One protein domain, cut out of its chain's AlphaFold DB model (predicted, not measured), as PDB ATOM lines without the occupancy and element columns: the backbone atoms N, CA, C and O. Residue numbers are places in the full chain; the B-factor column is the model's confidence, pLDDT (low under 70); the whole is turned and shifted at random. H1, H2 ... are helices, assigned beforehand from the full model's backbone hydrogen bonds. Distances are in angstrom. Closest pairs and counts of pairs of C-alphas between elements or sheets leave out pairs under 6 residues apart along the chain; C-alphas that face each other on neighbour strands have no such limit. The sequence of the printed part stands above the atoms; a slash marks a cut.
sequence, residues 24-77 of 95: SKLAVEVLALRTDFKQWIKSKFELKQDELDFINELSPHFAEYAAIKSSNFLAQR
ATOM      1  N   SER A  24     126.420 132.404 210.543       97.75
ATOM      2  CA  SER A  24     125.824 133.736 210.704       97.75
ATOM      3  C   SER A  24     125.699 134.496 209.382       97.75
ATOM      4  O   SER A  24     124.711 135.189 209.156       97.75
ATOM      5  N   LYS A  25     126.674 134.357 208.476       98.12
ATOM      6  CA  LYS A  25     126.640 134.979 207.144       98.12
ATOM      7  C   LYS A  25     125.717 134.216 206.198       98.12
ATOM      8  O   LYS A  25     125.000 134.844 205.426       98.12
ATOM      9  N   LEU A  26     125.685 132.888 206.296       98.25
ATOM     10  CA  LEU A  26     124.740 132.061 205.552       98.25
ATOM     11  C   LEU A  26     123.291 132.367 205.959       98.25
ATOM     12  O   LEU A  26     122.429 132.478 205.094       98.25
ATOM     13  N   ALA A  27     123.025 132.587 207.249       98.19
ATOM     14  CA  ALA A  27     121.703 132.955 207.752       98.19
ATOM     15  C   ALA A  27     121.196 134.283 207.164       98.19
ATOM     16  O   ALA A  27     120.010 134.402 206.865       98.19
ATOM     17  N   VAL A  28     122.085 135.256 206.927       98.19
ATOM     18  CA  VAL A  28     121.730 136.512 206.238       98.19
ATOM     19  C   VAL A  28     121.286 136.242 204.798       98.19
ATOM     20  O   VAL A  28     120.292 136.804 204.351       98.19
ATOM     21  N   GLU A  29     121.981 135.359 204.080       97.94
ATOM     22  CA  GLU A  29     121.619 134.976 202.710       97.94
ATOM     23  C   GLU A  29     120.299 134.198 202.657       97.94
ATOM     24  O   GLU A  29     119.462 134.462 201.796       97.94
ATOM     25  N   VAL A  30     120.078 133.293 203.615       98.38
ATOM     26  CA  VAL A  30     118.813 132.566 203.790       98.38
ATOM     27  C   VAL A  30     117.662 133.533 204.045       98.38
ATOM     28  O   VAL A  30     116.614 133.398 203.415       98.38
ATOM     29  N   LEU A  31     117.848 134.511 204.936       98.25
ATOM     30  CA  LEU A  31     116.833 135.515 205.238       98.25
ATOM     31  C   LEU A  31     116.537 136.385 204.015       98.25
ATOM     32  O   LEU A  31     115.377 136.544 203.657       98.25
ATOM     33  N   ALA A  32     117.570 136.886 203.333       98.06
ATOM     34  CA  ALA A  32     117.401 137.699 202.132       98.06
ATOM     35  C   ALA A  32     116.635 136.941 201.032       98.06
ATOM     36  O   ALA A  32     115.690 137.481 200.460       98.06
ATOM     37  N   LEU A  33     116.991 135.674 200.789       98.00
ATOM     38  CA  LEU A  33     116.287 134.795 199.853       98.00
ATOM     39  C   LEU A  33     114.832 134.549 200.271       98.00
ATOM     40  O   LEU A  33     113.949 134.474 199.419       98.00
ATOM     41  N   ARG A  34     114.578 134.417 201.577       97.88
ATOM     42  CA  ARG A  34     113.241 134.174 202.119       97.88
ATOM     43  C   ARG A  34     112.339 135.408 202.042       97.88
ATOM     44  O   ARG A  34     111.139 135.248 201.846       97.88
ATOM     45  N   THR A  35     112.900 136.600 202.228       97.69
ATOM     46  CA  THR A  35     112.167 137.872 202.233       97.69
ATOM     47  C   THR A  35     111.808 138.333 200.827       97.69
ATOM     48  O   THR A  35     110.676 138.750 200.605       97.69
ATOM     49  N   ASP A  36     112.742 138.253 199.879       97.25
ATOM     50  CA  ASP A  36     112.498 138.677 198.500       97.25
ATOM     51  C   ASP A  36     113.251 137.776 197.520       97.25
ATOM     52  O   ASP A  36     114.396 138.023 197.134       97.25
ATOM     53  N   PHE A  37     112.575 136.707 197.104       97.75
ATOM     54  CA  PHE A  37     113.126 135.737 196.166       97.75
ATOM     55  C   PHE A  37     113.535 136.380 194.840       97.75
ATOM     56  O   PHE A  37     114.639 136.138 194.348       97.75
ATOM     57  N   LYS A  38     112.666 137.223 194.266       97.75
ATOM     58  CA  LYS A  38     112.904 137.838 192.955       97.75
ATOM     59  C   LYS A  38     114.148 138.714 193.011       97.75
ATOM     60  O   LYS A  38     115.030 138.592 192.160       97.75
ATOM     61  N   GLN A  39     114.244 139.567 194.027       97.56
ATOM     62  CA  GLN A  39     115.385 140.453 194.186       97.56
ATOM     63  C   GLN A  39     116.660 139.695 194.546       97.56
ATOM     64  O   GLN A  39     117.729 140.031 194.029       97.56
ATOM     65  N   TRP A  40     116.574 138.643 195.366       97.62
ATOM     66  CA  TRP A  40     117.730 137.808 195.674       97.62
ATOM     67  C   TRP A  40     118.299 137.184 194.398       97.62
ATOM     68  O   TRP A  40     119.486 137.367 194.124       97.62
ATOM     69  N   ILE A  41     117.462 136.568 193.555       97.00
ATOM     70  CA  ILE A  41     117.881 135.990 192.266       97.00
ATOM     71  C   ILE A  41     118.556 137.049 191.386       97.00
ATOM     72  O   ILE A  41     119.693 136.851 190.952       97.00
ATOM     73  N   LYS A  42     117.934 138.221 191.212       97.25
ATOM     74  CA  LYS A  42     118.516 139.339 190.446       97.25
ATOM     75  C   LYS A  42     119.843 139.842 191.008       97.25
ATOM     76  O   LYS A  42     120.662 140.369 190.257       97.25
ATOM     77  N   SER A  43     120.057 139.726 192.318       97.12
ATOM     78  CA  SER A  43     121.303 140.140 192.968       97.12
ATOM     79  C   SER A  43     122.432 139.120 192.805       97.12
ATOM     80  O   SER A  43     123.601 139.504 192.841       97.12
ATOM     81  N   LYS A  44     122.096 137.833 192.639       96.81
ATOM     82  CA  LYS A  44     123.077 136.745 192.544       96.81
ATOM     83  C   LYS A  44     123.421 136.370 191.118       96.81
ATOM     84  O   LYS A  44     124.551 135.946 190.898       96.81
ATOM     85  N   PHE A  45     122.499 136.546 190.175       97.00
ATOM     86  CA  PHE A  45     122.684 136.074 188.810       97.00
ATOM     87  C   PHE A  45     122.795 137.200 187.778       97.00
ATOM     88  O   PHE A  45     122.196 138.277 187.900       97.00
ATOM     89  N   GLU A  46     123.614 136.939 186.765       96.88
ATOM     90  CA  GLU A  46     123.619 137.648 185.492       96.88
ATOM     91  C   GLU A  46     122.418 137.141 184.707       96.88
ATOM     92  O   GLU A  46     122.325 135.949 184.419       96.88
ATOM     93  N   LEU A  47     121.480 138.047 184.445       95.69
ATOM     94  CA  LEU A  47     120.211 137.744 183.803       95.69
ATOM     95  C   LEU A  47     120.105 138.587 182.541       95.69
ATOM     96  O   LEU A  47     120.395 139.788 182.571       95.69
ATOM     97  N   LYS A  48     119.690 137.952 181.455       96.25
ATOM     98  CA  LYS A  48     119.258 138.623 180.232       96.25
ATOM     99  C   LYS A  48     117.910 139.313 180.464       96.25
ATOM    100  O   LYS A  48     117.250 139.097 181.481       96.25
ATOM    101  N   GLN A  49     117.511 140.177 179.534       96.31
ATOM    102  CA  GLN A  49     116.287 140.966 179.685       96.31
ATOM    103  C   GLN A  49     115.028 140.086 179.761       96.31
ATOM    104  O   GLN A  49     114.209 140.276 180.650       96.31
ATOM    105  N   ASP A  50     114.930 139.073 178.905       95.88
ATOM    106  CA  ASP A  50     113.860 138.072 178.909       95.88
ATOM    107  C   ASP A  50     113.787 137.292 180.233       95.88
ATOM    108  O   ASP A  50     112.706 137.065 180.776       95.88
ATOM    109  N   GLU A  51     114.935 136.936 180.810       95.44
ATOM    110  CA  GLU A  51     115.002 136.288 182.124       95.44
ATOM    111  C   GLU A  51     114.569 137.240 183.253       95.44
ATOM    112  O   GLU A  51     113.894 136.823 184.196       95.44
ATOM    113  N   LEU A  52     114.930 138.525 183.175       96.56
ATOM    114  CA  LEU A  52     114.481 139.542 184.130       96.56
ATOM    115  C   LEU A  52     112.966 139.724 184.085       96.56
ATOM    116  O   LEU A  52     112.338 139.778 185.145       96.56
ATOM    117  N   ASP A  53     112.400 139.798 182.884       97.38
ATOM    118  CA  ASP A  53     110.966 139.949 182.660       97.38
ATOM    119  C   ASP A  53     110.215 138.728 183.199       97.38
ATOM    120  O   ASP A  53     109.312 138.878 184.022       97.38
ATOM    121  N   PHE A  54     110.700 137.517 182.907       95.44
ATOM    122  CA  PHE A  54     110.157 136.289 183.488       95.44
ATOM    123  C   PHE A  54     110.163 136.310 185.027       95.44
ATOM    124  O   PHE A  54     109.150 136.028 185.669       95.44
ATOM    125  N   ILE A  55     111.289 136.682 185.652       96.69
ATOM    126  CA  ILE A  55     111.382 136.777 187.120       96.69
ATOM    127  C   ILE A  55     110.421 137.840 187.677       96.69
ATOM    128  O   ILE A  55     109.847 137.649 188.755       96.69
ATOM    129  N   ASN A  56     110.225 138.955 186.968       96.62
ATOM    130  CA  ASN A  56     109.270 139.995 187.350       96.62
ATOM    131  C   ASN A  56     107.827 139.484 187.311       96.62
ATOM    132  O   ASN A  56     107.070 139.760 188.245       96.62
ATOM    133  N   GLU A  57     107.486 138.693 186.300       97.31
ATOM    134  CA  GLU A  57     106.143 138.168 186.052       97.31
ATOM    135  C   GLU A  57     105.770 136.956 186.914       97.31
ATOM    136  O   GLU A  57     104.590 136.616 187.012       97.31
ATOM    137  N   LEU A  58     106.735 136.329 187.603       96.69
ATOM    138  CA  LEU A  58     106.453 135.232 188.533       96.69
ATOM    139  C   LEU A  58     105.316 135.594 189.498       96.69
ATOM    140  O   LEU A  58     105.355 136.628 190.176       96.69
ATOM    141  N   SER A  59     104.329 134.706 189.613       97.69
ATOM    142  CA  SER A  59     103.212 134.928 190.526       97.69
ATOM    143  C   SER A  59     103.705 135.035 191.978       97.69
ATOM    144  O   SER A  59     104.684 134.374 192.348       97.69
ATOM    145  N   PRO A  60     103.039 135.833 192.835       96.50
ATOM    146  CA  PRO A  60     103.421 135.949 194.242       96.50
ATOM    147  C   PRO A  60     103.458 134.592 194.956       96.50
ATOM    148  O   PRO A  60     104.406 134.309 195.681       96.50
ATOM    149  N   HIS A  61     102.484 133.719 194.678       97.50
ATOM    150  CA  HIS A  61     102.419 132.375 195.256       97.50
ATOM    151  C   HIS A  61     103.602 131.494 194.849       97.50
ATOM    152  O   HIS A  61     104.165 130.787 195.684       97.50
ATOM    153  N   PHE A  62     104.004 131.540 193.576       96.50
ATOM    154  CA  PHE A  62     105.170 130.787 193.131       96.50
ATOM    155  C   PHE A  62     106.458 131.352 193.731       96.50
ATOM    156  O   PHE A  62     107.289 130.586 194.214       96.50
ATOM    157  N   ALA A  63     106.618 132.678 193.734       97.38
ATOM    158  CA  ALA A  63     107.789 133.329 194.312       97.38
ATOM    159  C   ALA A  63     107.932 133.003 195.805       97.38
ATOM    160  O   ALA A  63     109.029 132.670 196.249       97.38
ATOM    161  N   GLU A  64     106.828 133.019 196.557       97.75
ATOM    162  CA  GLU A  64     106.802 132.593 197.954       97.75
ATOM    163  C   GLU A  64     107.225 131.128 198.082       97.75
ATOM    164  O   GLU A  64     108.192 130.836 198.783       97.75
ATOM    165  N   TYR A  65     106.577 130.210 197.357       97.56
ATOM    166  CA  TYR A  65     106.925 128.789 197.374       97.56
ATOM    167  C   TYR A  65     108.416 128.547 197.081       97.56
ATOM    168  O   TYR A  65     109.091 127.815 197.815       97.56
ATOM    169  N   ALA A  66     108.944 129.189 196.036       96.69
ATOM    170  CA  ALA A  66     110.342 129.098 195.643       96.69
ATOM    171  C   ALA A  66     111.274 129.652 196.730       96.69
ATOM    172  O   ALA A  66     112.291 129.015 197.029       96.69
ATOM    173  N   ALA A  67     110.905 130.767 197.376       97.81
ATOM    174  CA  ALA A  67     111.614 131.322 198.526       97.81
ATOM    175  C   ALA A  67     111.697 130.297 199.663       97.81
ATOM    176  O   ALA A  67     112.789 130.015 200.151       97.81
ATOM    177  N   ILE A  68     110.562 129.684 200.036       97.88
ATOM    178  CA  ILE A  68     110.484 128.695 201.121       97.88
ATOM    179  C   ILE A  68     111.401 127.507 200.857       97.88
ATOM    180  O   ILE A  68     112.187 127.107 201.720       97.88
ATOM    181  N   LYS A  69     111.265 126.896 199.679       96.88
ATOM    182  CA  LYS A  69     112.007 125.681 199.342       96.88
ATOM    183  C   LYS A  69     113.500 125.969 199.258       96.88
ATOM    184  O   LYS A  69     114.290 125.270 199.893       96.88
ATOM    185  N   SER A  70     113.872 127.021 198.539       96.38
ATOM    186  CA  SER A  70     115.274 127.349 198.288       96.38
ATOM    187  C   SER A  70     115.987 127.806 199.562       96.38
ATOM    188  O   SER A  70     117.106 127.362 199.817       96.38
ATOM    189  N   SER A  71     115.334 128.606 200.419       97.44
ATOM    190  CA  SER A  71     115.912 129.044 201.699       97.44
ATOM    191  C   SER A  71     116.185 127.867 202.635       97.44
ATOM    192  O   SER A  71     117.234 127.815 203.273       97.44
ATOM    193  N   ASN A  72     115.278 126.886 202.687       97.62
ATOM    194  CA  ASN A  72     115.444 125.693 203.518       97.62
ATOM    195  C   ASN A  72     116.615 124.820 203.047       97.62
ATOM    196  O   ASN A  72     117.380 124.318 203.870       97.62
ATOM    197  N   PHE A  73     116.772 124.652 201.731       97.62
ATOM    198  CA  PHE A  73     117.907 123.923 201.161       97.62
ATOM    199  C   PHE A  73     119.226 124.658 201.411       97.62
ATOM    200  O   PHE A  73     120.198 124.034 201.834       97.62
ATOM    201  N   LEU A  74     119.243 125.980 201.219       97.69
ATOM    202  CA  LEU A  74     120.401 126.835 201.480       97.69
ATOM    203  C   LEU A  74     120.840 126.753 202.950       97.69
ATOM    204  O   LEU A  74     122.018 126.520 203.211       97.69
ATOM    205  N   ALA A  75     119.900 126.848 203.895       97.69
ATOM    206  CA  ALA A  75     120.174 126.758 205.331       97.69
ATOM    207  C   ALA A  75     120.785 125.410 205.743       97.69
ATOM    208  O   ALA A  75     121.636 125.351 206.624       97.69
ATOM    209  N   GLN A  76     120.372 124.324 205.087       97.69
ATOM    210  CA  GLN A  76     120.854 122.969 205.367       97.69
ATOM    211  C   GLN A  76     122.070 122.576 204.517       97.69
ATOM    212  O   GLN A  76     122.490 121.422 204.561       97.69
ATOM    213  N   ARG A  77     122.607 123.503 203.711       97.75
ATOM    214  CA  ARG A  77     123.676 123.246 202.733       97.75
ATOM    215  C   ARG A  77     123.378 122.052 201.805       97.75
ATOM    216  O   ARG A  77     124.270 121.289 201.441       97.75
TER     217      ARG A  77
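This is residues 24 to 77 of the 95 residues of an uncharacterized protein of Chitinophagaceae bacterium (UniProt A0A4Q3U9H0). Two helices, H1 and H4, run side by side in opposite directions, and a shorter helical hairpin, H2 and H3, continues from one end of that pair. H2 sits aslant where H1 ends, beside residues 63 to 67 of H4, while H3 lies beyond H2 at the far end from Ser 24; the backbone thus goes out through H1, H2 and H3 and folds back along H1 with H4. The printed part has 54 residues with four named helices, in the order H1, H2, H3, H4, and no named strand; the class is all helix. The whole is compact, with a radius of gyration of the C-alphas of 11.3 A, and it spans 33 by 23 by 15 A.

Find C-alpha 24 at (125.824, 133.736, 210.704); from there H1, residues 24 to 35, runs 16.6 A from first to last C-alpha. After a tight link of one residue look for H2, residues 37 to 44, 10.6 A long, starting at C-alpha 37 at (113.126, 135.737, 196.166). Four residues further on you reach H3, residues 49 to 57, 12.3 A long. Two residues later H4 begins at Pro 60; it is the longest helix, residues 60 to 75, and runs 22.1 A to C-alpha 75 at (120.174, 126.758, 205.331).

Start with H1 and look across to H4: they touch, with 16 pairs of C-alphas within 8 A, the closest being those of Arg 34 and Ala 67 at 4.9 A. They run opposite ways at a shallow tilt of 13 degrees. Next look at the hub, H2, which touches three helices. With residues 32 to 33 alone, H1 touches H2 only at the corner by their link, and only just, with 3 pairs of C-alphas within 8 A; the closest are those of Leu 33 and Trp 40, 5.4 A apart. These two run opposite ways at a steep tilt of 49 degrees. H4 touches H2 with residues 63 to 67 alone, the closest C-alphas being those of Phe 37 and Ala 67 at 5.2 A; they run the same way at a steep tilt of 54 degrees. H2 and H3 form a helical hairpin and only just touch, with 3 pairs of C-alphas within 8 A, the closest those of Lys 38 and Ile 55 at 6.1 A. They run opposite ways at a shallow tilt of 26 degrees. H3 stays apart from H1 and from H4. Along the backbones of H1, H2, H3 and H4, every O i to N i+4 pair is within hydrogen-bond range.

The two C-alphas farthest apart are those of Ser 24 and Asp 50, at 34.2 A, while those of Ser 24 and Arg 77, the first and last printed, are 13.3 A apart. The printed part has no cut, and the three links between the helices are tight. In this predicted model the mean pLDDT of the printed part is 97.3, and no printed residue is under 70.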